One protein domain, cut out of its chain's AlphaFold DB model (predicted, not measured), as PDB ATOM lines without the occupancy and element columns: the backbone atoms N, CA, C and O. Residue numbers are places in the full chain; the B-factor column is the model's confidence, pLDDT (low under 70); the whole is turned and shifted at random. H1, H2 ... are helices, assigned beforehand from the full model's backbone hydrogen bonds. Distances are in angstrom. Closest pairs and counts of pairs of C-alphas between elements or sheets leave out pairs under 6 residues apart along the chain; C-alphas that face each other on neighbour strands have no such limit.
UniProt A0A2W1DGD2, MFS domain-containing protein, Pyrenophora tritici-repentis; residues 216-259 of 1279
ATOM      1  N   GLU A 216     -14.011 -21.583 -14.966       93.75
ATOM      2  CA  GLU A 216     -14.603 -20.503 -14.168       93.75
ATOM      3  C   GLU A 216     -15.075 -19.348 -15.078       93.75
ATOM      4  O   GLU A 216     -14.571 -19.176 -16.188       93.75
ATOM      5  N   SER A 217     -16.052 -18.566 -14.612       91.56
ATOM      6  CA  SER A 217     -16.608 -17.410 -15.321       91.56
ATOM      7  C   SER A 217     -15.525 -16.392 -15.724       91.56
ATOM      8  O   SER A 217     -14.829 -15.873 -14.844       91.56
ATOM      9  N   PRO A 218     -15.425 -16.005 -17.015       89.81
ATOM     10  CA  PRO A 218     -14.527 -14.936 -17.452       89.81
ATOM     11  C   PRO A 218     -14.788 -13.610 -16.727       89.81
ATOM     12  O   PRO A 218     -13.844 -12.913 -16.364       89.81
ATOM     13  N   ARG A 219     -16.059 -13.283 -16.441       87.88
ATOM     14  CA  ARG A 219     -16.428 -12.052 -15.720       87.88
ATOM     15  C   ARG A 219     -15.975 -12.079 -14.261       87.88
ATOM     16  O   ARG A 219     -15.487 -11.063 -13.780       87.88
ATOM     17  N   TRP A 220     -16.049 -13.226 -13.583       88.81
ATOM     18  CA  TRP A 220     -15.478 -13.365 -12.236       88.81
ATOM     19  C   TRP A 220     -13.946 -13.293 -12.246       88.81
ATOM     20  O   TRP A 220     -13.346 -12.696 -11.358       88.81
ATOM     21  N   LEU A 221     -13.294 -13.862 -13.265       90.88
ATOM     22  CA  LEU A 221     -11.836 -13.808 -13.386       90.88
ATOM     23  C   LEU A 221     -11.332 -12.373 -13.623       90.88
ATOM     24  O   LEU A 221     -10.351 -11.984 -12.991       90.88
ATOM     25  N   VAL A 222     -12.030 -11.556 -14.425       88.69
ATOM     26  CA  VAL A 222     -11.747 -10.108 -14.523       88.69
ATOM     27  C   VAL A 222     -12.029  -9.392 -13.197       88.69
ATOM     28  O   VAL A 222     -11.177  -8.635 -12.742       88.69
ATOM     29  N   GLU A 223     -13.135  -9.700 -12.506       83.62
ATOM     30  CA  GLU A 223     -13.447  -9.151 -11.170       83.62
ATOM     31  C   GLU A 223     -12.333  -9.417 -10.132       83.62
ATOM     32  O   GLU A 223     -12.146  -8.635  -9.200       83.62
ATOM     33  N   LYS A 224     -11.569 -10.511 -10.277       86.56
ATOM     34  CA  LYS A 224     -10.399 -10.836  -9.434       86.56
ATOM     35  C   LYS A 224      -9.054 -10.400 -10.033       86.56
ATOM     36  O   LYS A 224      -8.017 -10.884  -9.585       86.56
ATOM     37  N   ASN A 225      -9.046  -9.516 -11.033       87.88
ATOM     38  CA  ASN A 225      -7.860  -9.049 -11.770       87.88
ATOM     39  C   ASN A 225      -7.033 -10.167 -12.454       87.88
ATOM     40  O   ASN A 225      -5.876  -9.966 -12.825       87.88
ATOM     41  N   ARG A 226      -7.614 -11.353 -12.682       90.75
ATOM     42  CA  ARG A 226      -6.967 -12.514 -13.327       90.75
ATOM     43  C   ARG A 226      -7.180 -12.505 -14.842       90.75
ATOM     44  O   ARG A 226      -7.704 -13.461 -15.416       90.75
ATOM     45  N   LEU A 227      -6.770 -11.417 -15.493       91.00
ATOM     46  CA  LEU A 227      -7.055 -11.147 -16.911       91.00
ATOM     47  C   LEU A 227      -6.569 -12.265 -17.853       91.00
ATOM     48  O   LEU A 227      -7.289 -12.670 -18.762       91.00
ATOM     49  N   THR A 228      -5.386 -12.830 -17.598       91.31
ATOM     50  CA  THR A 228      -4.814 -13.926 -18.401       91.31
ATOM     51  C   THR A 228      -5.606 -15.230 -18.298       91.31
ATOM     52  O   THR A 228      -5.653 -15.994 -19.259       91.31
ATOM     53  N   ASP A 229      -6.255 -15.497 -17.163       91.69
ATOM     54  CA  ASP A 229      -7.130 -16.660 -17.002       91.69
ATOM     55  C   ASP A 229      -8.535 -16.384 -17.546       91.69
ATOM     56  O   ASP A 229      -9.144 -17.283 -18.126       91.69
ATOM     57  N   ALA A 230      -9.030 -15.145 -17.432       91.25
ATOM     58  CA  ALA A 230     -10.271 -14.717 -18.073       91.25
ATOM     59  C   ALA A 230     -10.200 -14.895 -19.598       91.25
ATOM     60  O   ALA A 230     -11.119 -15.461 -20.189       91.25
ATOM     61  N   ALA A 231      -9.077 -14.506 -20.210       92.00
ATOM     62  CA  ALA A 231      -8.810 -14.684 -21.635       92.00
ATOM     63  C   ALA A 231      -8.842 -16.169 -22.048       92.00
ATOM     64  O   ALA A 231      -9.572 -16.539 -22.967       92.00
ATOM     65  N   LYS A 232      -8.140 -17.052 -21.314       93.12
ATOM     66  CA  LYS A 232      -8.176 -18.516 -21.532       93.12
ATOM     67  C   LYS A 232      -9.593 -19.083 -21.403       93.12
ATOM     68  O   LYS A 232     -10.007 -19.897 -22.229       93.12
ATOM     69  N   ALA A 233     -10.332 -18.674 -20.369       91.62
ATOM     70  CA  ALA A 233     -11.688 -19.149 -20.117       91.62
ATOM     71  C   ALA A 233     -12.646 -18.729 -21.244       91.62
ATOM     72  O   ALA A 233     -13.392 -19.568 -21.757       91.62
ATOM     73  N   LEU A 234     -12.572 -17.465 -21.675       91.31
ATOM     74  CA  LEU A 234     -13.375 -16.912 -22.761       91.31
ATOM     75  C   LEU A 234     -13.045 -17.586 -24.100       91.31
ATOM     76  O   LEU A 234     -13.944 -18.154 -24.721       91.31
ATOM     77  N   ALA A 235     -11.765 -17.630 -24.487       91.12
ATOM     78  CA  ALA A 235     -11.271 -18.318 -25.685       91.12
ATOM     79  C   ALA A 235     -11.767 -19.770 -25.752       91.12
ATOM     80  O   ALA A 235     -12.336 -20.213 -26.757       91.12
ATOM     81  N   HIS A 236     -11.646 -20.502 -24.637       90.19
ATOM     82  CA  HIS A 236     -12.129 -21.870 -24.543       90.19
ATOM     83  C   HIS A 236     -13.637 -21.958 -24.812       90.19
ATOM     84  O   HIS A 236     -14.031 -22.748 -25.668       90.19
ATOM     85  N   VAL A 237     -14.479 -21.168 -24.135       89.44
ATOM     86  CA  VAL A 237     -15.948 -21.232 -24.295       89.44
ATOM     87  C   VAL A 237     -16.398 -20.760 -25.685       89.44
ATOM     88  O   VAL A 237     -17.349 -21.319 -26.234       89.44
ATOM     89  N   ARG A 238     -15.702 -19.783 -26.285       88.12
ATOM     90  CA  ARG A 238     -15.930 -19.321 -27.668       88.12
ATOM     91  C   ARG A 238     -15.447 -20.314 -28.728       88.12
ATOM     92  O   ARG A 238     -15.963 -20.296 -29.839       88.12
ATOM     93  N   GLY A 239     -14.523 -21.214 -28.387       87.25
ATOM     94  CA  GLY A 239     -13.976 -22.206 -29.319       87.25
ATOM     95  C   GLY A 239     -12.782 -21.713 -30.143       87.25
ATOM     96  O   GLY A 239     -12.455 -22.352 -31.140       87.25
ATOM     97  N   LYS A 240     -12.158 -20.605 -29.731       88.88
ATOM     98  CA  LYS A 240     -11.165 -19.825 -30.485       88.88
ATOM     99  C   LYS A 240      -9.803 -19.795 -29.773       88.88
ATOM    100  O   LYS A 240      -9.662 -20.366 -28.688       88.88
ATOM    101  N   SER A 241      -8.801 -19.172 -30.394       90.31
ATOM    102  CA  SER A 241      -7.522 -18.842 -29.748       90.31
ATOM    103  C   SER A 241      -7.684 -17.675 -28.760       90.31
ATOM    104  O   SER A 241      -8.752 -17.065 -28.679       90.31
ATOM    105  N   ILE A 242      -6.650 -17.389 -27.966       90.25
ATOM    106  CA  ILE A 242      -6.667 -16.294 -26.976       90.25
ATOM    107  C   ILE A 242      -6.470 -14.941 -27.682       90.25
ATOM    108  O   ILE A 242      -6.988 -13.917 -27.252       90.25
ATOM    109  N   GLU A 243      -5.761 -14.982 -28.804       89.94
ATOM    110  CA  GLU A 243      -5.343 -13.885 -29.670       89.94
ATOM    111  C   GLU A 243      -6.363 -13.593 -30.791       89.94
ATOM    112  O   GLU A 243      -6.097 -12.787 -31.681       89.94
ATOM    113  N   ASP A 244      -7.512 -14.280 -30.795       90.06
ATOM    114  CA  ASP A 244      -8.589 -14.047 -31.761       90.06
ATOM    115  C   ASP A 244      -9.220 -12.660 -31.518       90.06
ATOM    116  O   ASP A 244      -9.624 -12.387 -30.384       90.06
ATOM    117  N   PRO A 245      -9.349 -11.788 -32.540       89.00
ATOM    118  CA  PRO A 245      -9.845 -10.427 -32.351       89.00
ATOM    119  C   PRO A 245     -11.199 -10.325 -31.640       89.00
ATOM    120  O   PRO A 245     -11.364  -9.427 -30.824       89.00
ATOM    121  N   GLU A 246     -12.138 -11.255 -31.862       86.44
ATOM    122  CA  GLU A 246     -13.438 -11.239 -31.165       86.44
ATOM    123  C   GLU A 246     -13.309 -11.605 -29.677       86.44
ATOM    124  O   GLU A 246     -14.111 -11.168 -28.853       86.44
ATOM    125  N   VAL A 247     -12.317 -12.429 -29.317       88.88
ATOM    126  CA  VAL A 247     -12.048 -12.818 -27.922       88.88
ATOM    127  C   VAL A 247     -11.351 -11.683 -27.180       88.88
ATOM    128  O   VAL A 247     -11.677 -11.439 -26.020       88.88
ATOM    129  N   VAL A 248     -10.429 -10.980 -27.844       90.56
ATOM    130  CA  VAL A 248      -9.778  -9.782 -27.295       90.56
ATOM    131  C   VAL A 248     -10.795  -8.647 -27.146       90.56
ATOM    132  O   VAL A 248     -10.886  -8.073 -26.069       90.56
ATOM    133  N   GLU A 249     -11.628  -8.388 -28.159       88.88
ATOM    134  CA  GLU A 249     -12.674  -7.355 -28.112       88.88
ATOM    135  C   GLU A 249     -13.709  -7.630 -27.004       88.88
ATOM    136  O   GLU A 249     -13.963  -6.749 -26.186       88.88
ATOM    137  N   GLU A 250     -14.253  -8.853 -26.886       86.31
ATOM    138  CA  GLU A 250     -15.191  -9.176 -25.795       86.31
ATOM    139  C   GLU A 250     -14.506  -9.168 -24.409       86.31
ATOM    140  O   GLU A 250     -15.157  -8.867 -23.405       86.31
ATOM    141  N   LEU A 251     -13.201  -9.456 -24.319       88.44
ATOM    142  CA  LEU A 251     -12.451  -9.330 -23.064       88.44
ATOM    143  C   LEU A 251     -12.228  -7.861 -22.679       88.44
ATOM    144  O   LEU A 251     -12.450  -7.516 -21.520       88.44
ATOM    145  N   ASP A 252     -11.843  -7.005 -23.624       88.88
ATOM    146  CA  ASP A 252     -11.646  -5.570 -23.401       88.88
ATOM    147  C   ASP A 252     -12.975  -4.867 -23.075       88.88
ATOM    148  O   ASP A 252     -13.014  -4.024 -22.177       88.88
ATOM    149  N   GLU A 253     -14.094  -5.276 -23.688       85.81
ATOM    150  CA  GLU A 253     -15.444  -4.874 -23.260       85.81
ATOM    151  C   GLU A 253     -15.730  -5.271 -21.801       85.81
ATOM    152  O   GLU A 253     -16.285  -4.479 -21.040       85.81
ATOM    153  N   ILE A 254     -15.369  -6.493 -21.382       84.38
ATOM    154  CA  ILE A 254     -15.558  -6.942 -19.992       84.38
ATOM    155  C   ILE A 254     -14.638  -6.164 -19.037       84.38
ATOM    156  O   ILE A 254     -15.056  -5.830 -17.931       84.38
ATOM    157  N   ILE A 255     -13.409  -5.850 -19.443       85.69
ATOM    158  CA  ILE A 255     -12.479  -5.028 -18.659       85.69
ATOM    159  C   ILE A 255     -13.017  -3.593 -18.522       85.69
ATOM    160  O   ILE A 255     -12.967  -3.030 -17.429       85.69
ATOM    161  N   ALA A 256     -13.608  -3.026 -19.578       82.50
ATOM    162  CA  ALA A 256     -14.276  -1.726 -19.541       82.50
ATOM    163  C   ALA A 256     -15.542  -1.719 -18.658       82.50
ATOM    164  O   ALA A 256     -15.749  -0.759 -17.921       82.50
ATOM    165  N   ASP A 257     -16.337  -2.798 -18.653       74.12
ATOM    166  CA  ASP A 257     -17.498  -2.980 -17.756       74.12
ATOM    167  C   ASP A 257     -17.122  -2.874 -16.257       74.12
ATOM    168  O   ASP A 257     -17.961  -2.487 -15.438       74.12
ATOM    169  N   PHE A 258     -15.885  -3.232 -15.882       73.94
ATOM    170  CA  PHE A 258     -15.379  -3.152 -14.503       73.94
ATOM    171  C   PHE A 258     -14.546  -1.882 -14.222       73.94
ATOM    172  O   PHE A 258     -14.616  -1.336 -13.116       73.94
ATOM    173  N   ASN A 259     -13.779  -1.377 -15.195       61.38
ATOM    174  CA  ASN A 259     -12.895  -0.215 -15.036       61.38
ATOM    175  C   ASN A 259     -13.673   1.110 -14.919       61.38
ATOM    176  O   ASN A 259     -13.903   1.814 -15.898       61.38
TER     177      ASN A 259
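AT A GLANCE: This is residues 216 to 259 of the 1279 residues of the protein "MFS domain-containing protein" of Pyrenophora tritici-repentis (UniProt A0A2W1DGD2). The longest helix, H3, lies over one side of a hairpin of two shorter helices, H1 and H2, crossing it so that its earlier part covers H2 and its last part covers H1. H1 and H2 are staggered side by side, the start of H1 next to the first half of H2, and each of the three helices touches the other two. The printed part has 44 residues with three named helices, in the order H1, H2, H3 along the chain, and no named strand; the class is all helix. It is compact, with a radius of gyration of the C-alphas of 9.1 A, and the C-alphas span 24 by 18 by 12 A.

HOW THE PARTS SIT: H3, residues 245 to 258, touches H2, residues 227 to 238, with its residues 247 to 251 alone. The closest C-alphas of these two helices are those of Val 247 and Ala 235, 6.0 A apart. Their lines stand at a steep tilt of 52 degrees, and they run opposite ways. H3 touches H1, residues 218 to 223, with its residues 254 to 258 alone. The closest C-alphas here are those of Ile 255 and Val 222, 6.6 A apart. H1 and H3 run the same way at a steep tilt of 35.0 degrees, only just past shallow. H1 and H2 form a helical hairpin and touch, with 11 pairs of C-alphas within 8 A; the closest C-alphas are those of Pro 218 and Ala 230, 4.3 A apart. They run opposite ways at a shallow tilt of 19 degrees. Of the three pairs of helices one is at a shallow tilt, and the packing is mostly crossed, but only just. In H1, H2 and H3 every pair of O of residue i and N of residue i+4 is within hydrogen-bond range.

IN THESE COORDINATES: H3 runs from Pro 245, with its C-alpha at (-9.845, -10.427, -32.351), to Phe 258, with its C-alpha at (-15.379, -3.152, -14.503), and measures 20.1 A from first to last C-alpha. H2 runs from Leu 227 to Arg 238 and measures 16.2 A. H1 begins at Pro 218, with its C-alpha at (-14.527, -14.936, -17.452), and ends at Glu 223, 8.6 A from first to last C-alpha.

THE WHOLE: The two C-alphas farthest apart are those of Gly 239 and Asn 259, at 26.2 A. The printed part runs from residue 216 to residue 259 and has no cut. The link from H1 to H2 is tight, with 3 residues, and the link from H2 to H3 is short, with 6 residues. The mean pLDDT of the printed part is 87.8, and in this predicted model one printed residue, Asn 259, is under 70.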